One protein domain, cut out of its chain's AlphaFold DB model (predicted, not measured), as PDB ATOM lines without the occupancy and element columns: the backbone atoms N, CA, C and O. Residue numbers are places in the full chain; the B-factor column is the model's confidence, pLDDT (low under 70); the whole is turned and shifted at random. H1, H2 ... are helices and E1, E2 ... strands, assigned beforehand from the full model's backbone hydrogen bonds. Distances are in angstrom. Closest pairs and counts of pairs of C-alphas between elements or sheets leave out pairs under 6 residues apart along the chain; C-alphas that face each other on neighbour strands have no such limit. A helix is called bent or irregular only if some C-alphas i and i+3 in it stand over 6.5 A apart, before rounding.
ATOM      1  N   LEU A  27     156.610 127.143  95.941       84.56
ATOM      2  CA  LEU A  27     157.384 126.872  94.737       84.56
ATOM      3  C   LEU A  27     158.225 128.090  94.365       84.56
ATOM      4  O   LEU A  27     157.711 129.201  94.264       84.56
ATOM      5  N   GLU A  28     159.505 127.874  94.100       89.06
ATOM      6  CA  GLU A  28     160.381 128.830  93.425       89.06
ATOM      7  C   GLU A  28     160.394 128.491  91.931       89.06
ATOM      8  O   GLU A  28     160.923 127.451  91.537       89.06
ATOM      9  N   ILE A  29     159.787 129.339  91.097       90.50
ATOM     10  CA  ILE A  29     159.642 129.117  89.654       90.50
ATOM     11  C   ILE A  29     160.607 130.034  88.908       90.50
ATOM     12  O   ILE A  29     160.501 131.264  88.963       90.50
ATOM     13  N   HIS A  30     161.531 129.425  88.169       92.75
ATOM     14  CA  HIS A  30     162.503 130.127  87.338       92.75
ATOM     15  C   HIS A  30     161.967 130.259  85.923       92.75
ATOM     16  O   HIS A  30     161.533 129.283  85.307       92.75
ATOM     17  N   TYR A  31     162.033 131.467  85.379       93.31
ATOM     18  CA  TYR A  31     161.562 131.751  84.030       93.31
ATOM     19  C   TYR A  31     162.546 132.633  83.266       93.31
ATOM     20  O   TYR A  31     163.347 133.368  83.843       93.31
ATOM     21  N   GLN A  32     162.452 132.582  81.943       92.38
ATOM     22  CA  GLN A  32     163.074 133.523  81.029       92.38
ATOM     23  C   GLN A  32     161.986 134.220  80.213       92.38
ATOM     24  O   GLN A  32     161.105 133.565  79.659       92.38
ATOM     25  N   SER A  33     162.061 135.546  80.125       89.69
ATOM     26  CA  SER A  33     161.198 136.359  79.269       89.69
ATOM     27  C   SER A  33     162.004 137.471  78.616       89.69
ATOM     28  O   SER A  33     162.752 138.178  79.290       89.69
ATOM     29  N   CYS A  34     161.894 137.614  77.293       85.00
ATOM     30  CA  CYS A  34     162.617 138.635  76.520       85.00
ATOM     31  C   CYS A  34     164.140 138.675  76.798       85.00
ATOM     32  O   CYS A  34     164.745 139.744  76.829       85.00
ATOM     33  N   GLY A  35     164.762 137.512  77.030       82.94
ATOM     34  CA  GLY A  35     166.194 137.398  77.343       82.94
ATOM     35  C   GLY A  35     166.571 137.685  78.802       82.94
ATOM     36  O   GLY A  35     167.731 137.507  79.161       82.94
ATOM     37  N   VAL A  36     165.613 138.062  79.651       84.50
ATOM     38  CA  VAL A  36     165.811 138.299  81.087       84.50
ATOM     39  C   VAL A  36     165.357 137.077  81.873       84.50
ATOM     40  O   VAL A  36     164.252 136.579  81.669       84.50
ATOM     41  N   THR A  37     166.207 136.589  82.774       89.69
ATOM     42  CA  THR A  37     165.853 135.535  83.730       89.69
ATOM     43  C   THR A  37     165.254 136.142  84.990       89.69
ATOM     44  O   THR A  37     165.767 137.141  85.498       89.69
ATOM     45  N   GLY A  38     164.207 135.524  85.520       88.44
ATOM     46  CA  GLY A  38     163.553 135.953  86.747       88.44
ATOM     47  C   GLY A  38     163.105 134.777  87.604       88.44
ATOM     48  O   GLY A  38     163.087 133.627  87.166       88.44
ATOM     49  N   ILE A  39     162.742 135.109  88.840       88.88
ATOM     50  CA  ILE A  39     162.196 134.177  89.823       88.88
ATOM     51  C   ILE A  39     160.865 134.749  90.306       88.88
ATOM     52  O   ILE A  39     160.798 135.928  90.678       88.88
ATOM     53  N   VAL A  40     159.831 133.911  90.293       87.12
ATOM     54  CA  VAL A  40     158.547 134.149  90.964       87.12
ATOM     55  C   VAL A  40     158.324 133.026  91.964       87.12
ATOM     56  O   VAL A  40     158.602 131.864  91.673       87.12
ATOM     57  N   TYR A  41     157.804 133.379  93.131       83.06
ATOM     58  CA  TYR A  41     157.377 132.418  94.133       83.06
ATOM     59  C   TYR A  41     155.875 132.174  94.004       83.06
ATOM     60  O   TYR A  41     155.103 133.117  93.829       83.06
ATOM     61  N   GLY A  42     155.453 130.919  94.086       80.56
ATOM     62  CA  GLY A  42     154.052 130.521  94.019       80.56
ATOM     63  C   GLY A  42     153.713 129.555  95.141       80.56
ATOM     64  O   GLY A  42     154.285 128.474  95.189       80.56
ATOM     65  N   GLU A  43     152.788 129.910  96.028       76.25
ATOM     66  CA  GLU A  43     152.242 128.954  96.993       76.25
ATOM     67  C   GLU A  43     151.288 128.015  96.250       76.25
ATOM     68  O   GLU A  43     150.229 128.443  95.777       76.25
ATOM     69  N   TYR A  44     151.677 126.749  96.105       71.50
ATOM     70  CA  TYR A  44     150.867 125.743  95.433       71.50
ATOM     71  C   TYR A  44     149.855 125.147  96.399       71.50
ATOM     72  O   TYR A  44     150.201 124.375  97.292       71.50
ATOM     73  N   ILE A  45     148.587 125.490  96.203       69.69
ATOM     74  CA  ILE A  45     147.488 125.067  97.062       69.69
ATOM     75  C   ILE A  45     146.650 124.052  96.306       69.69
ATOM     76  O   ILE A  45     146.016 124.359  95.293       69.69
ATOM     77  N   ARG A  46     146.573 122.843  96.853       63.19
ATOM     78  CA  ARG A  46     145.717 121.791  96.320       63.19
ATOM     79  C   ARG A  46     144.696 121.416  97.375       63.19
ATOM     80  O   ARG A  46     144.985 120.628  98.264       63.19
ATOM     81  N   LYS A  67     162.277 144.267  99.670       42.88
ATOM     82  CA  LYS A  67     160.904 144.671  99.332       42.88
ATOM     83  C   LYS A  67     160.197 143.458  98.730       42.88
ATOM     84  O   LYS A  67     160.555 142.972  97.658       42.88
ATOM     85  N   THR A  68     159.210 142.936  99.441       43.97
ATOM     86  CA  THR A  68     158.442 141.781  98.976       43.97
ATOM     87  C   THR A  68     157.153 142.301  98.352       43.97
ATOM     88  O   THR A  68     156.300 142.835  99.057       43.97
ATOM     89  N   GLY A  69     157.031 142.204  97.030       42.12
ATOM     90  CA  GLY A  69     155.804 142.541  96.312       42.12
ATOM     91  C   GLY A  69     154.946 141.291  96.229       42.12
ATOM     92  O   GLY A  69     155.356 140.306  95.631       42.12
ATOM     93  N   ILE A  70     153.779 141.279  96.850       44.97
ATOM     94  CA  ILE A  70     152.950 140.078  96.889       44.97
ATOM     95  C   ILE A  70     151.763 140.290  95.960       44.97
ATOM     96  O   ILE A  70     150.931 141.178  96.121       44.97
ATOM     97  N   SER A  71     151.739 139.461  94.935       40.75
ATOM     98  CA  SER A  71     150.662 139.274  93.979       40.75
ATOM     99  C   SER A  71     149.739 138.164  94.480       40.75
ATOM    100  O   SER A  71     149.706 137.079  93.906       40.75
ATOM    101  N   ASP A  72     149.024 138.395  95.579       39.19
ATOM    102  CA  ASP A  72     147.933 137.501  95.973       39.19
ATOM    103  C   ASP A  72     146.643 137.946  95.273       39.19
ATOM    104  O   ASP A  72     146.274 139.121  95.320       39.19
ATOM    105  N   PHE A  73     145.984 137.025  94.574       47.38
ATOM    106  CA  PHE A  73     144.851 137.342  93.718       47.38
ATOM    107  C   PHE A  73     143.872 136.177  93.601       47.38
ATOM    108  O   PHE A  73     143.995 135.354  92.707       47.38
ATOM    109  N   PHE A  74     142.829 136.161  94.424       38.00
ATOM    110  CA  PHE A  74     141.520 135.650  94.017       38.00
ATOM    111  C   PHE A  74     140.433 136.391  94.791       38.00
ATOM    112  O   PHE A  74     140.320 136.256  96.003       38.00
ATOM    113  N   VAL A  75     139.597 137.144  94.074       32.59
ATOM    114  CA  VAL A  75     138.206 137.359  94.485       32.59
ATOM    115  C   VAL A  75     137.362 136.633  93.448       32.59
ATOM    116  O   VAL A  75     136.882 137.222  92.483       32.59
ATOM    117  N   ASP A  76     137.263 135.312  93.598       33.72
ATOM    118  CA  ASP A  76     136.030 134.655  93.183       33.72
ATOM    119  C   ASP A  76     135.020 134.940  94.296       33.72
ATOM    120  O   ASP A  76     135.317 134.706  95.469       33.72
ATOM    121  N   ASN A  77     133.851 135.468  93.938       35.38
ATOM    122  CA  ASN A  77     132.805 135.875  94.881       35.38
ATOM    123  C   ASN A  77     132.333 134.726  95.799       35.38
ATOM    124  O   ASN A  77     131.673 134.984  96.803       35.38
ATOM    125  N   ASP A  78     132.696 133.480  95.480       36.31
ATOM    126  CA  ASP A  78     132.263 132.283  96.200       36.31
ATOM    127  C   ASP A  78     133.315 131.693  97.159       36.31
ATOM    128  O   ASP A  78     132.976 130.850  97.992       36.31
ATOM    129  N   HIS A  79     134.585 132.110  97.079       40.41
ATOM    130  CA  HIS A  79     135.677 131.531  97.874       40.41
ATOM    131  C   HIS A  79     136.487 132.652  98.530       40.41
ATOM    132  O   HIS A  79     137.573 132.998  98.074       40.41
ATOM    133  N   ASN A  80     135.927 133.207  99.614       41.47
ATOM    134  CA  ASN A  80     136.557 134.163 100.535       41.47
ATOM    135  C   ASN A  80     137.795 133.557 101.219       41.47
ATOM    136  O   ASN A  80     137.795 133.293 102.422       41.47
ATOM    137  N   VAL A  81     138.853 133.296 100.460       47.38
ATOM    138  CA  VAL A  81     140.181 133.155 101.041       47.38
ATOM    139  C   VAL A  81     140.632 134.562 101.375       47.38
ATOM    140  O   VAL A  81     140.643 135.453 100.530       47.38
ATOM    141  N   TYR A  82     140.872 134.765 102.662       58.59
ATOM    142  CA  TYR A  82     141.068 136.045 103.309       58.59
ATOM    143  C   TYR A  82     142.328 136.749 102.793       58.59
ATOM    144  O   TYR A  82     143.381 136.690 103.421       58.59
ATOM    145  N   LEU A  83     142.217 137.453 101.667       56.44
ATOM    146  CA  LEU A  83     143.264 138.345 101.161       56.44
ATOM    147  C   LEU A  83     143.681 139.345 102.251       56.44
ATOM    148  O   LEU A  83     144.858 139.644 102.401       56.44
ATOM    149  N   ASP A  84     142.717 139.766 103.076       60.81
ATOM    150  CA  ASP A  84     142.943 140.591 104.261       60.81
ATOM    151  C   ASP A  84     143.764 139.865 105.346       60.81
ATOM    152  O   ASP A  84     144.615 140.494 105.974       60.81
ATOM    153  N   ASP A  85     143.572 138.555 105.560       61.97
ATOM    154  CA  ASP A  85     144.363 137.788 106.538       61.97
ATOM    155  C   ASP A  85     145.766 137.484 106.008       61.97
ATOM    156  O   ASP A  85     146.727 137.539 106.777       61.97
ATOM    157  N   VAL A  86     145.904 137.188 104.712       64.44
ATOM    158  CA  VAL A  86     147.202 136.997 104.049       64.44
ATOM    159  C   VAL A  86     147.980 138.311 104.073       64.44
ATOM    160  O   VAL A  86     149.118 138.344 104.542       64.44
ATOM    161  N   GLU A  87     147.350 139.424 103.691       65.69
ATOM    162  CA  GLU A  87     147.915 140.773 103.790       65.69
ATOM    163  C   GLU A  87     148.316 141.111 105.230       65.69
ATOM    164  O   GLU A  87     149.443 141.558 105.466       65.69
ATOM    165  N   ALA A  88     147.432 140.875 106.205       65.25
ATOM    166  CA  ALA A  88     147.717 141.129 107.613       65.25
ATOM    167  C   ALA A  88     148.894 140.284 108.109       65.25
ATOM    168  O   ALA A  88     149.791 140.824 108.758       65.25
ATOM    169  N   TYR A  89     148.925 138.990 107.779       65.44
ATOM    170  CA  TYR A  89     150.006 138.076 108.138       65.44
ATOM    171  C   TYR A  89     151.337 138.534 107.544       65.44
ATOM    172  O   TYR A  89     152.307 138.714 108.277       65.44
ATOM    173  N   LEU A  90     151.388 138.793 106.241       64.31
ATOM    174  CA  LEU A  90     152.616 139.187 105.550       64.31
ATOM    175  C   LEU A  90     153.148 140.520 106.066       64.31
ATOM    176  O   LEU A  90     154.347 140.648 106.312       64.31
ATOM    177  N   ARG A  91     152.261 141.483 106.340       68.00
ATOM    178  CA  ARG A  91     152.645 142.762 106.948       68.00
ATOM    179  C   ARG A  91     153.198 142.633 108.363       68.00
ATOM    180  O   ARG A  91     153.905 143.543 108.789       68.00
ATOM    181  N   THR A  92     152.941 141.533 109.079       66.25
ATOM    182  CA  THR A  92     153.616 141.288 110.366       66.25
ATOM    183  C   THR A  92     155.112 141.005 110.206       66.25
ATOM    184  O   THR A  92     155.880 141.332 111.109       66.25
ATOM    185  N   PHE A  93     155.540 140.457 109.062       60.81
ATOM    186  CA  PHE A  93     156.943 140.122 108.776       60.81
ATOM    187  C   PHE A  93     157.630 141.153 107.877       60.81
ATOM    188  O   PHE A  93     158.805 141.456 108.063       60.81
ATOM    189  N   SER A  94     156.889 141.716 106.925       64.44
ATOM    190  CA  SER A  94     157.356 142.713 105.968       64.44
ATOM    191  C   SER A  94     156.313 143.830 105.855       64.44
ATOM    192  O   SER A  94     155.433 143.797 104.993       64.44
ATOM    193  N   PRO A  95     156.379 144.864 106.716       69.00
ATOM    194  CA  PRO A  95     155.445 145.992 106.671       69.00
ATOM    195  C   PRO A  95     155.461 146.760 105.340       69.00
ATOM    196  O   PRO A  95     154.497 147.450 105.018       69.00
ATOM    197  N   SER A  96     156.549 146.640 104.571       67.81
ATOM    198  CA  SER A  96     156.719 147.208 103.228       67.81
ATOM    199  C   SER A  96     156.083 146.366 102.117       67.81
ATOM    200  O   SER A  96     156.249 146.702 100.947       67.81
ATOM    201  N   THR A  97     155.372 145.284 102.452       68.50
ATOM    202  CA  THR A  97     154.689 144.449 101.465       68.50
ATOM    203  C   THR A  97     153.621 145.233 100.710       68.50
ATOM    204  O   THR A  97     152.664 145.759 101.290       68.50
ATOM    205  N   GLU A  98     153.781 145.253  99.391       71.62
ATOM    206  CA  GLU A  98     152.814 145.802  98.449       71.62
ATOM    207  C   GLU A  98     151.885 144.687  97.972       71.62
ATOM    208  O   GLU A  98     152.358 143.625  97.573       71.62
ATOM    209  N   ILE A  99     150.574 144.940  98.023       71.62
ATOM    210  CA  ILE A  99     149.544 144.024  97.530       71.62
ATOM    211  C   ILE A  99     148.962 144.612  96.256       71.62
ATOM    212  O   ILE A  99     148.425 145.724  96.260       71.62
ATOM    213  N   TYR A 100     149.051 143.853  95.177       73.06
ATOM    214  CA  TYR A 100     148.426 144.194  93.908       73.06
ATOM    215  C   TYR A 100     147.071 143.485  93.829       73.06
ATOM    216  O   TYR A 100     146.923 142.418  94.417       73.06
ATOM    217  N   LYS A 101     146.068 144.038  93.113       71.88
ATOM    218  CA  LYS A 101     144.775 143.337  92.869       71.88
ATOM    219  C   LYS A 101     144.481 143.108  91.372       71.88
ATOM    220  O   LYS A 101     144.630 144.031  90.579       71.88
ATOM    221  N   LEU A 102     144.077 141.885  91.007       71.31
ATOM    222  CA  LEU A 102     143.585 141.489  89.687       71.31
ATOM    223  C   LEU A 102     142.063 141.477  89.749       71.31
ATOM    224  O   LEU A 102     141.483 140.893  90.665       71.31
ATOM    225  N   ARG A 103     141.408 142.107  88.779       71.38
ATOM    226  CA  ARG A 103     139.948 142.062  88.641       71.38
ATOM    227  C   ARG A 103     139.577 141.600  87.247       71.38
ATOM    228  O   ARG A 103     140.336 141.808  86.307       71.38
ATOM    229  N   ALA A 104     138.412 140.982  87.107       69.50
ATOM    230  CA  ALA A 104     137.857 140.754  85.782       69.50
ATOM    231  C   ALA A 104     137.598 142.116  85.117       69.50
ATOM    232  O   ALA A 104     137.018 143.005  85.739       69.50
ATOM    233  N   SER A 105     138.042 142.276  83.875       66.88
ATOM    234  CA  SER A 105     137.793 143.481  83.092       66.88
ATOM    235  C   SER A 105     136.296 143.626  82.843       66.88
ATOM    236  O   SER A 105     135.657 142.735  82.278       66.88
ATOM    237  N   GLU A 106     135.739 144.774  83.220       58.31
ATOM    238  CA  GLU A 106     134.345 145.129  82.923       58.31
ATOM    239  C   GLU A 106     134.160 145.579  81.458       58.31
ATOM    240  O   GLU A 106     133.039 145.794  81.000       58.31
ATOM    241  N   HIS A 107     135.253 145.706  80.696       48.84
ATOM    242  CA  HIS A 107     135.273 146.330  79.369       48.84
ATOM    243  C   HIS A 107     135.222 145.349  78.181       48.84
ATOM    244  O   HIS A 107     135.456 145.742  77.037       48.84
ATOM    245  N   GLY A 108     134.865 144.084  78.405       41.66
ATOM    246  CA  GLY A 108     134.782 143.076  77.344       41.66
ATOM    247  C   GLY A 108     133.423 143.016  76.637       41.66
ATOM    248  O   GLY A 108     132.484 142.396  77.134       41.66
ATOM    249  N   LEU A 109     133.329 143.559  75.419       35.50
ATOM    250  CA  LEU A 109     132.312 143.122  74.458       35.50
ATOM    251  C   LEU A 109     132.650 141.685  74.027       35.50
ATOM    252  O   LEU A 109     133.558 141.476  73.236       35.50
ATOM    253  N   LEU A 110     131.871 140.719  74.521       35.44
ATOM    254  CA  LEU A 110     131.798 139.322  74.065       35.44
ATOM    255  C   LEU A 110     133.034 138.430  74.353       35.44
ATOM    256  O   LEU A 110     134.092 138.534  73.748       35.44
ATOM    257  N   LYS A 111     132.801 137.400  75.179       40.56
ATOM    258  CA  LYS A 111     133.476 136.082  75.197       40.56
ATOM    259  C   LYS A 111     134.944 135.960  75.633       40.56
ATOM    260  O   LYS A 111     135.324 134.841  75.964       40.56
ATOM    261  N   GLN A 112     135.740 137.020  75.720       51.56
ATOM    262  CA  GLN A 112     137.094 136.929  76.285       51.56
ATOM    263  C   GLN A 112     137.096 137.470  77.717       51.56
ATOM    264  O   GLN A 112     136.887 138.660  77.942       51.56
ATOM    265  N   LYS A 113     137.285 136.585  78.703       63.69
ATOM    266  CA  LYS A 113     137.563 137.005  80.081       63.69
ATOM    267  C   LYS A 113     138.937 137.683  80.048       63.69
ATOM    268  O   LYS A 113     139.931 137.013  79.819       63.69
ATOM    269  N   ASN A 114     139.003 138.997  80.194       71.06
ATOM    270  CA  ASN A 114     140.272 139.696  80.386       71.06
ATOM    271  C   ASN A 114     140.393 140.077  81.856       71.06
ATOM    272  O   ASN A 114     139.383 140.242  82.541       71.06
ATOM    273  N   TRP A 115     141.620 140.194  82.332       74.31
ATOM    274  CA  TRP A 115     141.952 140.530  83.705       74.31
ATOM    275  C   TRP A 115     142.720 141.840  83.736       74.31
ATOM    276  O   TRP A 115     143.501 142.149  82.841       74.31
ATOM    277  N   GLU A 116     142.480 142.623  84.769       73.56
ATOM    278  CA  GLU A 116     143.037 143.948  84.958       73.56
ATOM    279  C   GLU A 116     143.839 143.964  86.250       73.56
ATOM    280  O   GLU A 116     143.288 143.774  87.336       73.56
ATOM    281  N   LEU A 117     145.147 144.168  86.123       73.50
ATOM    282  CA  LEU A 117     146.067 144.344  87.239       73.50
ATOM    283  C   LEU A 117     146.120 145.820  87.617       73.50
ATOM    284  O   LEU A 117     146.545 146.653  86.816       73.50
ATOM    285  N   PHE A 118     145.710 146.119  88.846       68.69
ATOM    286  CA  PHE A 118     145.721 147.463  89.411       68.69
ATOM    287  C   PHE A 118     147.014 147.687  90.191       68.69
ATOM    288  O   PHE A 118     147.259 147.023  91.204       68.69
ATOM    289  N   MET A 119     147.822 148.644  89.736       64.81
ATOM    290  CA  MET A 119     149.002 149.109  90.462       64.81
ATOM    291  C   MET A 119     148.620 150.280  91.382       64.81
ATOM    292  O   MET A 119     148.211 151.329  90.880       64.81
ATOM    293  N   PRO A 120     148.712 150.148  92.719       51.81
ATOM    294  CA  PRO A 120     148.440 151.271  93.608       51.81
ATOM    295  C   PRO A 120     149.505 152.369  93.438       51.81
ATOM    296  O   PRO A 120     150.698 152.077  93.352       51.81
ATOM    297  N   LYS A 121     149.089 153.647  93.434       46.31
ATOM    298  CA  LYS A 121     150.025 154.784  93.513       46.31
ATOM    299  C   LYS A 121     150.873 154.664  94.792       46.31
ATOM    300  O   LYS A 121     150.321 154.319  95.845       46.31
ATOM    301  N   PRO A 122     152.184 154.985  94.756       44.78
ATOM    302  CA  PRO A 122     152.968 155.114  95.978       44.78
ATOM    303  C   PRO A 122     152.280 156.136  96.888       44.78
ATOM    304  O   PRO A 122     151.842 157.188  96.423       44.78
ATOM    305  N   ARG A 123     152.129 155.801  98.177       43.41
ATOM    306  CA  ARG A 123     151.450 156.647  99.171       43.41
ATOM    307  C   ARG A 123     152.217 157.961  99.366       43.41
ATOM    308  O   ARG A 123     153.029 158.080 100.277       43.41
ATOM    309  N   SER A 124     151.949 158.945  98.522       37.16
ATOM    310  CA  SER A 124     152.206 160.357  98.783       37.16
ATOM    311  C   SER A 124     150.871 161.088  98.688       37.16
ATOM    312  O   SER A 124     150.320 161.207  97.599       37.16
ATOM    313  N   GLU A 131     142.688 156.775  89.985       44.66
ATOM    314  CA  GLU A 131     142.946 155.324  90.110       44.66
ATOM    315  C   GLU A 131     143.317 154.637  88.774       44.66
ATOM    316  O   GLU A 131     143.511 153.424  88.739       44.66
ATOM    317  N   LYS A 132     143.403 155.377  87.655       42.16
ATOM    318  CA  LYS A 132     143.565 154.793  86.304       42.16
ATOM    319  C   LYS A 132     144.996 154.748  85.759       42.16
ATOM    320  O   LYS A 132     145.221 154.161  84.702       42.16
ATOM    321  N   GLU A 133     145.970 155.345  86.436       45.28
ATOM    322  CA  GLU A 133     147.362 155.356  85.968       45.28
ATOM    323  C   GLU A 133     148.111 154.108  86.457       45.28
ATOM    324  O   GLU A 133     148.818 154.151  87.459       45.28
ATOM    325  N   GLY A 134     147.931 152.983  85.756       56.44
ATOM    326  CA  GLY A 134     148.685 151.746  86.014       56.44
ATOM    327  C   GLY A 134     147.889 150.457  85.826       56.44
ATOM    328  O   GLY A 134     147.972 149.568  86.669       56.44
ATOM    329  N   LEU A 135     147.087 150.368  84.760       67.94
ATOM    330  CA  LEU A 135     146.315 149.169  84.436       67.94
ATOM    331  C   LEU A 135     147.099 148.285  83.461       67.94
ATOM    332  O   LEU A 135     147.433 148.731  82.362       67.94
ATOM    333  N   ILE A 136     147.345 147.030  83.826       76.44
ATOM    334  CA  ILE A 136     147.889 146.034  82.892       76.44
ATOM    335  C   ILE A 136     146.770 145.058  82.566       76.44
ATOM    336  O   ILE A 136     146.230 144.404  83.458       76.44
ATOM    337  N   GLN A 137     146.410 144.981  81.288       81.81
ATOM    338  CA  GLN A 137     145.452 143.997  80.806       81.81
ATOM    339  C   GLN A 137     146.166 142.674  80.541       81.81
ATOM    340  O   GLN A 137     147.148 142.624  79.801       81.81
ATOM    341  N   LEU A 138     145.652 141.612  81.148       84.56
ATOM    342  CA  LEU A 138     146.124 140.243  81.010       84.56
ATOM    343  C   LEU A 138     144.993 139.405  80.421       84.56
ATOM    344  O   LEU A 138     143.884 139.374  80.958       84.56
ATOM    345  N   ALA A 139     145.248 138.726  79.309       85.25
ATOM    346  CA  ALA A 139     144.241 137.868  78.703       85.25
ATOM    347  C   ALA A 139     144.072 136.570  79.515       85.25
ATOM    348  O   ALA A 139     145.037 136.005  80.026       85.25
ATOM    349  N   HIS A 140     142.851 136.039  79.610       84.12
ATOM    350  CA  HIS A 140     142.639 134.713  80.213       84.12
ATOM    351  C   HIS A 140     143.299 133.592  79.401       84.12
ATOM    352  O   HIS A 140     143.811 132.642  79.986       84.12
ATOM    353  N   GLY A 141     143.359 133.730  78.070       83.50
ATOM    354  CA  GLY A 141     144.082 132.795  77.195       83.50
ATOM    355  C   GLY A 141     145.576 132.706  77.523       83.50
ATOM    356  O   GLY A 141     146.143 131.618  77.547       83.50
ATOM    357  N   ASP A 142     146.178 133.832  77.900       87.38
ATOM    358  CA  ASP A 142     147.555 133.927  78.385       87.38
ATOM    359  C   ASP A 142     147.769 133.068  79.651       87.38
ATOM    360  O   ASP A 142     148.744 132.320  79.765       87.38
ATOM    361  N   GLY A 143     146.807 133.113  80.580       87.88
ATOM    362  CA  GLY A 143     146.801 132.273  81.777       87.88
ATOM    363  C   GLY A 143     146.643 130.783  81.471       87.88
ATOM    364  O   GLY A 143     147.373 129.966  82.035       87.88
ATOM    365  N   ILE A 144     145.759 130.421  80.534       85.75
ATOM    366  CA  ILE A 144     145.601 129.032  80.068       85.75
ATOM    367  C   ILE A 144     146.929 128.491  79.527       85.75
ATOM    368  O   ILE A 144     147.353 127.405  79.924       85.75
ATOM    369  N   ILE A 145     147.619 129.257  78.679       88.69
ATOM    370  CA  ILE A 145     148.895 128.835  78.086       88.69
ATOM    371  C   ILE A 145     149.970 128.655  79.163       88.69
ATOM    372  O   ILE A 145     150.719 127.679  79.119       88.69
ATOM    373  N   LEU A 146     150.059 129.548  80.156       91.38
ATOM    374  CA  LEU A 146     151.019 129.374  81.255       91.38
ATOM    375  C   LEU A 146     150.715 128.139  82.109       91.38
ATOM    376  O   LEU A 146     151.640 127.400  82.451       91.38
ATOM    377  N   ALA A 147     149.441 127.880  82.411       88.62
ATOM    378  CA  ALA A 147     149.019 126.676  83.124       88.62
ATOM    379  C   ALA A 147     149.373 125.401  82.336       88.62
ATOM    380  O   ALA A 147     149.944 124.462  82.890       88.62
ATOM    381  N   GLN A 148     149.119 125.399  81.024       86.25
ATOM    382  CA  GLN A 148     149.509 124.315  80.117       86.25
ATOM    383  C   GLN A 148     151.026 124.103  80.103       86.25
ATOM    384  O   GLN A 148     151.486 122.967  80.208       86.25
ATOM    385  N   LYS A 149     151.819 125.178  80.024       90.38
ATOM    386  CA  LYS A 149     153.287 125.096  80.048       90.38
ATOM    387  C   LYS A 149     153.802 124.451  81.332       90.38
ATOM    388  O   LYS A 149     154.635 123.555  81.241       90.38
ATOM    389  N   LEU A 150     153.299 124.855  82.500       88.50
ATOM    390  CA  LEU A 150     153.690 124.249  83.779       88.50
ATOM    391  C   LEU A 150     153.300 122.769  83.869       88.50
ATOM    392  O   LEU A 150     154.120 121.944  84.277       88.50
ATOM    393  N   ALA A 151     152.092 122.416  83.430       84.44
ATOM    394  CA  ALA A 151     151.635 121.030  83.427       84.44
ATOM    395  C   ALA A 151     152.490 120.152  82.499       84.44
ATOM    396  O   ALA A 151     152.945 119.085  82.899       84.44
ATOM    397  N   ILE A 152     152.766 120.617  81.278       81.44
ATOM    398  CA  ILE A 152     153.522 119.860  80.270       81.44
ATOM    399  C   ILE A 152     155.002 119.740  80.644       81.44
ATOM    400  O   ILE A 152     155.593 118.675  80.474       81.44
ATOM    401  N   GLN A 153     155.622 120.824  81.113       85.00
ATOM    402  CA  GLN A 153     157.066 120.850  81.364       85.00
ATOM    403  C   GLN A 153     157.432 120.217  82.704       85.00
ATOM    404  O   GLN A 153     158.464 119.557  82.804       85.00
ATOM    405  N   PHE A 154     156.597 120.418  83.725       84.62
ATOM    406  CA  PHE A 154     156.939 120.102  85.111       84.62
ATOM    407  C   PHE A 154     155.933 119.190  85.813       84.62
ATOM    408  O   PHE A 154     156.158 118.832  86.966       84.62
ATOM    409  N   GLY A 155     154.821 118.829  85.165       80.62
ATOM    410  CA  GLY A 155     153.727 118.099  85.813       80.62
ATOM    411  C   GLY A 155     152.938 118.941  86.823       80.62
ATOM    412  O   GLY A 155     152.093 118.404  87.535       80.62
ATOM    413  N   LEU A 156     153.190 120.254  86.893       82.12
ATOM    414  CA  LEU A 156     152.529 121.167  87.823       82.12
ATOM    415  C   LEU A 156     151.179 121.606  87.259       82.12
ATOM    416  O   LEU A 156     151.085 122.516  86.436       82.12
ATOM    417  N   GLN A 157     150.122 120.941  87.709       83.62
ATOM    418  CA  GLN A 157     148.759 121.224  87.280       83.62
ATOM    419  C   GLN A 157     148.163 122.364  88.105       83.62
ATOM    420  O   GLN A 157     147.889 122.186  89.293       83.62
ATOM    421  N   ILE A 158     147.930 123.510  87.465       83.62
ATOM    422  CA  ILE A 158     147.239 124.673  88.039       83.62
ATOM    423  C   ILE A 158     146.022 125.044  87.189       83.62
ATOM    424  O   ILE A 158     145.978 124.721  86.000       83.62
ATOM    425  N   ASP A 159     145.039 125.723  87.775       82.56
ATOM    426  CA  ASP A 159     143.904 126.239  87.012       82.56
ATOM    427  C   ASP A 159     144.283 127.455  86.136       82.56
ATOM    428  O   ASP A 159     145.296 128.131  86.343       82.56
ATOM    429  N   ALA A 160     143.460 127.746  85.123       80.56
ATOM    430  CA  ALA A 160     143.717 128.831  84.168       80.56
ATOM    431  C   ALA A 160     143.883 130.200  84.847       80.56
ATOM    432  O   ALA A 160     144.684 131.032  84.423       80.56
ATOM    433  N   ARG A 161     143.136 130.428  85.928       79.62
ATOM    434  CA  ARG A 161     143.144 131.686  86.670       79.62
ATOM    435  C   ARG A 161     144.444 131.846  87.478       79.62
ATOM    436  O   ARG A 161     145.015 132.928  87.505       79.62
ATOM    437  N   SER A 162     144.976 130.763  88.035       83.94
ATOM    438  CA  SER A 162     146.308 130.716  88.648       83.94
ATOM    439  C   SER A 162     147.413 130.943  87.619       83.94
ATOM    440  O   SER A 162     148.438 131.545  87.927       83.94
ATOM    441  N   GLY A 163     147.184 130.539  86.368       89.31
ATOM    442  CA  GLY A 163     148.028 130.942  85.247       89.31
ATOM    443  C   GLY A 163     148.048 132.461  85.041       89.31
ATOM    444  O   GLY A 163     149.114 133.038  84.831       89.31
ATOM    445  N   VAL A 164     146.902 133.141  85.165       87.06
ATOM    446  CA  VAL A 164     146.833 134.616  85.106       87.06
ATOM    447  C   VAL A 164     147.556 135.257  86.293       87.06
ATOM    448  O   VAL A 164     148.281 136.235  86.111       87.06
ATOM    449  N   ASN A 165     147.423 134.692  87.493       85.50
ATOM    450  CA  ASN A 165     148.146 135.150  88.682       85.50
ATOM    451  C   ASN A 165     149.662 135.082  88.495       85.50
ATOM    452  O   ASN A 165     150.379 136.050  88.763       85.50
ATOM    453  N   LEU A 166     150.142 133.955  87.972       90.06
ATOM    454  CA  LEU A 166     151.545 133.769  87.638       90.06
ATOM    455  C   LEU A 166     152.013 134.783  86.591       90.06
ATOM    456  O   LEU A 166     153.081 135.375  86.749       90.06
ATOM    457  N   LEU A 167     151.205 135.033  85.556       91.00
ATOM    458  CA  LEU A 167     151.519 136.055  84.563       91.00
ATOM    459  C   LEU A 167     151.636 137.443  85.200       91.00
ATOM    460  O   LEU A 167     152.600 138.155  84.936       91.00
ATOM    461  N   ALA A 168     150.697 137.816  86.069       86.56
ATOM    462  CA  ALA A 168     150.725 139.095  86.771       86.56
ATOM    463  C   ALA A 168     151.992 139.252  87.620       86.56
ATOM    464  O   ALA A 168     152.650 140.290  87.549       86.56
ATOM    465  N   ALA A 169     152.376 138.214  88.364       85.69
ATOM    466  CA  ALA A 169     153.603 138.195  89.156       85.69
ATOM    467  C   ALA A 169     154.858 138.382  88.281       85.69
ATOM    468  O   ALA A 169     155.739 139.181  88.612       85.69
ATOM    469  N   ILE A 170     154.913 137.702  87.130       88.75
ATOM    470  CA  ILE A 170     155.989 137.852  86.141       88.75
ATOM    471  C   ILE A 170     156.019 139.280  85.582       88.75
ATOM    472  O   ILE A 170     157.085 139.895  85.533       88.75
ATOM    473  N   CYS A 171     154.869 139.836  85.194       86.38
ATOM    474  CA  CYS A 171     154.764 141.203  84.687       86.38
ATOM    475  C   CYS A 171     155.242 142.227  85.725       86.38
ATOM    476  O   CYS A 171     156.053 143.089  85.391       86.38
ATOM    477  N   LEU A 172     154.819 142.099  86.986       79.94
ATOM    478  CA  LEU A 172     155.280 142.957  88.082       79.94
ATOM    479  C   LEU A 172     156.797 142.860  88.262       79.94
ATOM    480  O   LEU A 172     157.479 143.880  88.323       79.94
ATOM    481  N   LYS A 173     157.348 141.643  88.267       80.56
ATOM    482  CA  LYS A 173     158.795 141.419  88.384       80.56
ATOM    483  C   LYS A 173     159.579 142.020  87.212       80.56
ATOM    484  O   LYS A 173     160.684 142.515  87.415       80.56
ATOM    485  N   MET A 174     159.018 142.001  86.002       80.44
ATOM    486  CA  MET A 174     159.628 142.613  84.815       80.44
ATOM    487  C   MET A 174     159.573 144.146  84.840       80.44
ATOM    488  O   MET A 174     160.492 144.792  84.342       80.44
ATOM    489  N   MET A 175     158.516 144.732  85.406       76.19
ATOM    490  CA  MET A 175     158.365 146.187  85.518       76.19
ATOM    491  C   MET A 175     159.192 146.772  86.659       76.19
ATOM    492  O   MET A 175     159.744 147.866  86.545       76.19
ATOM    493  N   SER A 176     159.312 146.032  87.755       66.81
ATOM    494  CA  SER A 176     160.085 146.427  88.923       66.81
ATOM    495  C   SER A 176     161.486 145.852  88.824       66.81
ATOM    496  O   SER A 176     161.785 144.793  89.375       66.81
ATOM    497  N   ILE A 177     162.343 146.566  88.094       54.12
ATOM    498  CA  ILE A 177     163.745 146.213  87.863       54.12
ATOM    499  C   ILE A 177     164.428 145.903  89.215       54.12
ATOM    500  O   ILE A 177     164.774 146.788  89.992       54.12
ATOM    501  N   ASN A 178     164.605 144.605  89.469       53.19
ATOM    502  CA  ASN A 178     165.463 143.936  90.453       53.19
ATOM    503  C   ASN A 178     165.108 143.927  91.955       53.19
ATOM    504  O   ASN A 178     165.600 143.026  92.629       53.19
ATOM    505  N   GLU A 179     164.240 144.787  92.497       62.47
ATOM    506  CA  GLU A 179     164.026 144.819  93.966       62.47
ATOM    507  C   GLU A 179     162.843 143.994  94.501       62.47
ATOM    508  O   GLU A 179     162.833 143.670  95.687       62.47
ATOM    509  N   LEU A 180     161.851 143.641  93.673       67.19
ATOM    510  CA  LEU A 180     160.644 142.970  94.175       67.19
ATOM    511  C   LEU A 180     160.796 141.454  94.240       67.19
ATOM    512  O   LEU A 180     161.046 140.806  93.227       67.19
ATOM    513  N   THR A 181     160.562 140.859  95.403       73.44
ATOM    514  CA  THR A 181     160.259 139.420  95.486       73.44
ATOM    515  C   THR A 181     158.776 139.229  95.204       73.44
ATOM    516  O   THR A 181     157.982 139.645  96.038       73.44
ATOM    517  N   ALA A 182     158.425 138.666  94.040       76.31
ATOM    518  CA  ALA A 182     157.042 138.422  93.625       76.31
ATOM    519  C   ALA A 182     156.532 137.084  94.184       76.31
ATOM    520  O   ALA A 182     157.108 136.045  93.861       76.31
ATOM    521  N   LEU A 183     155.477 137.113  95.001       77.19
ATOM    522  CA  LEU A 183     154.791 135.922  95.528       77.19
ATOM    523  C   LEU A 183     153.361 135.852  94.993       77.19
ATOM    524  O   LEU A 183     152.679 136.874  94.976       77.19
ATOM    525  N   THR A 184     152.886 134.677  94.590       82.44
ATOM    526  CA  THR A 184     151.506 134.473  94.137       82.44
ATOM    527  C   THR A 184     150.888 133.168  94.630       82.44
ATOM    528  O   THR A 184     151.588 132.332  95.192       82.44
ATOM    529  N   LEU A 185     149.576 132.995  94.443       79.12
ATOM    530  CA  LEU A 185     148.864 131.756  94.761       79.12
ATOM    531  C   LEU A 185     148.598 130.945  93.495       79.12
ATOM    532  O   LEU A 185     148.054 131.463  92.514       79.12
ATOM    533  N   LEU A 186     148.938 129.660  93.559       81.81
ATOM    534  CA  LEU A 186     148.775 128.689  92.488       81.81
ATOM    535  C   LEU A 186     147.795 127.601  92.927       81.81
ATOM    536  O   LEU A 186     148.155 126.676  93.648       81.81
ATOM    537  N   HIS A 187     146.544 127.705  92.492       77.19
ATOM    538  CA  HIS A 187     145.519 126.719  92.799       77.19
ATOM    539  C   HIS A 187     145.631 125.532  91.852       77.19
ATOM    540  O   HIS A 187     145.577 125.681  90.628       77.19
ATOM    541  N   GLY A 188     145.766 124.342  92.433       70.50
ATOM    542  CA  GLY A 188     145.708 123.092  91.696       70.50
ATOM    543  C   GLY A 188     144.325 122.844  91.095       70.50
ATOM    544  O   GLY A 188     143.302 123.261  91.640       70.50
ATOM    545  N   ILE A 189     144.289 122.113  89.982       66.12
ATOM    546  CA  ILE A 189     143.035 121.662  89.367       66.12
ATOM    547  C   ILE A 189     142.391 120.622  90.289       66.12
ATOM    548  O   ILE A 189     143.006 119.599  90.604       66.12
ATOM    549  N   TRP A 190     141.148 120.854  90.711       59.84
ATOM    550  CA  TRP A 190     140.451 119.947  91.633       59.84
ATOM    551  C   TRP A 190     139.216 119.268  91.034       59.84
ATOM    552  O   TRP A 190     138.656 118.367  91.662       59.84
ATOM    553  N   ASN A 191     138.750 119.691  89.852       59.72
ATOM    554  CA  ASN A 191     137.611 119.077  89.168       59.72
ATOM    555  C   ASN A 191     137.719 119.161  87.637       59.72
ATOM    556  O   ASN A 191     138.470 119.964  87.084       59.72
ATOM    557  N   GLU A 192     136.926 118.326  86.966       59.03
ATOM    558  CA  GLU A 192     136.883 118.234  85.503       59.03
ATOM    559  C   GLU A 192     136.432 119.542  84.836       59.03
ATOM    560  O   GLU A 192     136.838 119.845  83.719       59.03
ATOM    561  N   ASP A 193     135.608 120.351  85.508       61.03
ATOM    562  CA  ASP A 193     135.150 121.630  84.957       61.03
ATOM    563  C   ASP A 193     136.294 122.645  84.821       61.03
ATOM    564  O   ASP A 193     136.331 123.394  83.847       61.03
ATOM    565  N   GLN A 194     137.252 122.637  85.750       59.88
ATOM    566  CA  GLN A 194     138.459 123.465  85.696       59.88
ATOM    567  C   GLN A 194     139.483 122.952  84.682       59.88
ATOM    568  O   GLN A 194     140.214 123.753  84.101       59.88
ATOM    569  N   SER A 195     139.536 121.639  84.439       62.09
ATOM    570  CA  SER A 195     140.440 121.076  83.433       62.09
ATOM    571  C   SER A 195     139.932 121.279  82.007       62.09
ATOM    572  O   SER A 195     140.744 121.298  81.090       62.09
ATOM    573  N   LYS A 196     138.621 121.469  81.785       66.75
ATOM    574  CA  LYS A 196     138.029 121.612  80.435       66.75
ATOM    575  C   LYS A 196     138.708 122.671  79.570       66.75
ATOM    576  O   LYS A 196     138.927 122.422  78.390       66.75
ATOM    577  N   GLU A 197     139.031 123.831  80.140       66.88
ATOM    578  CA  GLU A 197     139.701 124.919  79.409       66.88
ATOM    579  C   GLU A 197     141.183 124.621  79.133       66.88
ATOM    580  O   GLU A 197     141.767 125.212  78.233       66.88
ATOM    581  N   LEU A 198     141.784 123.699  79.887       69.94
ATOM    582  CA  LEU A 198     143.200 123.354  79.796       69.94
ATOM    583  C   LEU A 198     143.454 122.148  78.882       69.94
ATOM    584  O   LEU A 198     144.538 122.041  78.318       69.94
ATOM    585  N   VAL A 199     142.461 121.269  78.713       65.56
ATOM    586  CA  VAL A 199     142.542 120.049  77.887       65.56
ATOM    587  C   VAL A 199     142.737 120.370  76.405       65.56
ATOM    588  O   VAL A 199     143.420 119.625  75.711       65.56
ATOM    589  N   TYR A 200     142.167 121.471  75.918       67.75
ATOM    590  CA  TYR A 200     142.348 121.901  74.535       67.75
ATOM    591  C   TYR A 200     143.519 122.868  74.437       67.75
ATOM    592  O   TYR A 200     143.596 123.819  75.217       67.75
ATOM    593  N   GLN A 201     144.407 122.663  73.461       63.06
ATOM    594  CA  GLN A 201     145.460 123.629  73.164       63.06
ATOM    595  C   GLN A 201     144.826 125.008  72.938       63.06
ATOM    596  O   GLN A 201     144.009 125.180  72.031       63.06
ATOM    597  N   ALA A 202     145.174 125.978  73.785       62.72
ATOM    598  CA  ALA A 202     144.688 127.334  73.596       62.72
ATOM    599  C   ALA A 202     145.286 127.910  72.310       62.72
ATOM    600  O   ALA A 202     146.474 127.730  72.030       62.72
ATOM    601  N   GLU A 203     144.462 128.604  71.526       66.00
ATOM    602  CA  GLU A 203     144.955 129.359  70.378       66.00
ATOM    603  C   GLU A 203     145.890 130.464  70.887       66.00
ATOM    604  O   GLU A 203     145.496 131.309  71.692       66.00
ATOM    605  N   SER A 204     147.148 130.435  70.443       62.19
ATOM    606  CA  SER A 204     148.114 131.494  70.728       62.19
ATOM    607  C   SER A 204     147.739 132.755  69.949       62.19
ATOM    608  O   SER A 204     147.590 132.701  68.725       62.19
ATOM    609  N   ASP A 205     147.643 133.893  70.632       72.19
ATOM    610  CA  ASP A 205     147.577 135.214  70.004       72.19
ATOM    611  C   ASP A 205     148.985 135.818  69.987       72.19
ATOM    612  O   ASP A 205     149.682 135.794  70.994       72.19
ATOM    613  N   VAL A 206     149.399 136.421  68.871       64.44
ATOM    614  CA  VAL A 206     150.724 137.063  68.725       64.44
ATOM    615  C   VAL A 206     150.985 138.133  69.801       64.44
ATOM    616  O   VAL A 206     152.137 138.484  70.081       64.44
ATOM    617  N   ASN A 207     149.925 138.669  70.405       78.19
ATOM    618  CA  ASN A 207     150.000 139.676  71.458       78.19
ATOM    619  C   ASN A 207     150.091 139.091  72.873       78.19
ATOM    620  O   ASN A 207     150.226 139.860  73.825       78.19
ATOM    621  N   TYR A 208     150.033 137.769  73.030       85.31
ATOM    622  CA  TYR A 208     150.121 137.112  74.328       85.31
ATOM    623  C   TYR A 208     151.528 137.196  74.915       85.31
ATOM    624  O   TYR A 208     152.549 136.968  74.258       85.31
ATOM    625  N   TYR A 209     151.586 137.537  76.200       85.75
ATOM    626  CA  TYR A 209     152.843 137.602  76.942       85.75
ATOM    627  C   TYR A 209     153.430 136.209  77.159       85.75
ATOM    628  O   TYR A 209     154.652 136.039  77.161       85.75
ATOM    629  N   SER A 210     152.561 135.211  77.318       88.12
ATOM    630  CA  SER A 210     152.904 133.813  77.546       88.12
ATOM    631  C   SER A 210     153.809 133.255  76.457       88.12
ATOM    632  O   SER A 210     154.722 132.507  76.795       88.12
ATOM    633  N   ASP A 211     153.673 133.670  75.196       86.81
ATOM    634  CA  ASP A 211     154.541 133.235  74.090       86.81
ATOM    635  C   ASP A 211     156.017 133.586  74.307       86.81
ATOM    636  O   ASP A 211     156.913 132.884  73.838       86.81
ATOM    637  N   ARG A 212     156.290 134.647  75.071       89.62
ATOM    638  CA  ARG A 212     157.649 135.121  75.369       89.62
ATOM    639  C   ARG A 212     158.218 134.529  76.650       89.62
ATOM    640  O   ARG A 212     159.395 134.742  76.928       89.62
ATOM    641  N   ILE A 213     157.405 133.802  77.415       92.38
ATOM    642  CA  ILE A 213     157.776 133.211  78.697       92.38
ATOM    643  C   ILE A 213     158.152 131.744  78.489       92.38
ATOM    644  O   ILE A 213     157.374 130.937  77.971       92.38
ATOM    645  N   THR A 214     159.352 131.392  78.932       93.25
ATOM    646  CA  THR A 214     159.839 130.011  79.008       93.25
ATOM    647  C   THR A 214     160.146 129.691  80.459       93.25
ATOM    648  O   THR A 214     160.919 130.418  81.081       93.25
ATOM    649  N   PHE A 215     159.567 128.624  81.009       94.00
ATOM    650  CA  PHE A 215     159.993 128.150  82.318       94.00
ATOM    651  C   PHE A 215     161.275 127.330  82.190       94.00
ATOM    652  O   PHE A 215     161.459 126.585  81.228       94.00
ATOM    653  N   LEU A 216     162.183 127.522  83.141       93.62
ATOM    654  CA  LEU A 216     163.505 126.903  83.140       93.62
ATOM    655  C   LEU A 216     163.541 125.711  84.094       93.62
ATOM    656  O   LEU A 216     163.939 124.617  83.708       93.62
ATOM    657  N   GLU A 217     163.085 125.928  85.325       93.00
ATOM    658  CA  GLU A 217     162.970 124.919  86.374       93.00
ATOM    659  C   GLU A 217     161.997 125.401  87.459       93.00
ATOM    660  O   GLU A 217     161.626 126.579  87.504       93.00
ATOM    661  N   TYR A 218     161.613 124.496  88.355       90.25
ATOM    662  CA  TYR A 218     160.989 124.856  89.621       90.25
ATOM    663  C   TYR A 218     161.646 124.093  90.770       90.25
ATOM    664  O   TYR A 218     162.216 123.016  90.572       90.25
ATOM    665  N   ARG A 219     161.565 124.652  91.977       88.00
ATOM    666  CA  ARG A 219     162.053 124.018  93.205       88.00
ATOM    667  C   ARG A 219     161.006 124.141  94.300       88.00
ATOM    668  O   ARG A 219     160.408 125.201  94.466       88.00
ATOM    669  N   VAL A 220     160.811 123.070  95.061       83.69
ATOM    670  CA  VAL A 220     160.009 123.108  96.287       83.69
ATOM    671  C   VAL A 220     160.857 123.727  97.397       83.69
ATOM    672  O   VAL A 220     161.937 123.227  97.722       83.69
ATOM    673  N   VAL A 221     160.379 124.820  97.981       78.69
ATOM    674  CA  VAL A 221     161.052 125.537  99.067       78.69
ATOM    675  C   VAL A 221     160.587 124.948 100.398       78.69
ATOM    676  O   VAL A 221     159.622 125.401 101.003       78.69
TER     677      VAL A 221
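What this domain is: This is residues 27 to 46, 67 to 124 and 131 to 221 of the 226 residues of an uncharacterized protein of Olivibacter sp. LS-1 (UniProt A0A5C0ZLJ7). A strongly twisted sheet of five strands curls round the core helix H3, and a small sheet of three strands, E4, E5 and E6, covers the other side of that helix. H2 crosses H3 and packs beside edge strand E8, H4 sits at the outside by H2, and H1 lies outside near E3. The printed part has 169 residues, with named elements in the order E1, E2, E3, H1, E4, E5, E6, H2, H3, E7, H4, E8; the class is mixed, helices and strands. The larger sheet runs E3, E7, E2, E1, E8 and is mixed, while E4, E5, E6 is antiparallel. The whole is compact, with a radius of gyration of the C-alphas of 15.3 A and spans of 45 by 38 by 32 A.

Where its parts are: E1, residues 27 to 33, begins at C-alpha 27 (157.384, 126.872, 94.737). E2 is residues 36 to 45, 27.7 A long, and E3 is 68 to 71. H1 is residues 83 to 93, E4 101 to 104, E5 114 to 118 and E6 135 to 139. H2, residues 140 to 154, measures 21.0 A; H3, residues 160 to 175, measures 22.8 A from C-alpha 160 (143.717, 128.831, 84.168). E7 is residues 181 to 187, and H4 is 192 to 199, only just irregular: C-alphas 194 and 197 are 6.6 A apart. E8, residues 213 to 220, bends by 58 degrees at residue 216 and ends at C-alpha 220 (160.009, 123.108, 96.287).

How they stand to each other: E1 and E2 form a hairpin, with N 29 and O 40 at 2.8 A; E1 and E8 are antiparallel, with N 30 and O 217 at 2.9 A. E7 is parallel to E2, N 43 and O 184 at 2.8 A, and to E3, N 71 and O 183 at 2.8 A. E7, H4 and E8 form a split strand-helix-strand unit, two strands running the same way with E2 and E1 between them, its crossover right-handed. The closest C-alphas of H3 and E7 are Ser 162 and Leu 186, 5.0 A. H3 is over E5 at a height of 9.1 A; E4 and E5 form a hairpin, N 116 and O 103 at 2.8 A, and N 117 and O 136 of E5 and E6 are 2.9 A apart. H2 and H3 touch, about perpendicular at 86 degrees, closest at the C-alphas of Gly 143 and Gly 163, 3.9 A. H1 only grazes the larger sheet. Every O i to N i+4 pair is within hydrogen-bond range in H2 and H3, against 6 of 7 in H1 and 2 of 4 in H4.

The domain as a whole: The C-alphas farthest apart, Ser 124 and Glu 192, are 46.7 A apart. Residues 47 to 66 and 125 to 130 are not printed, with gaps of 27.6 A and 13.6 A between C-alphas. The links E3 to H1 and H4 to E8 are long. The mean pLDDT of the printed part is 70.7, and 77 residues are under 70, among them 67 to 97 and 189 to 204.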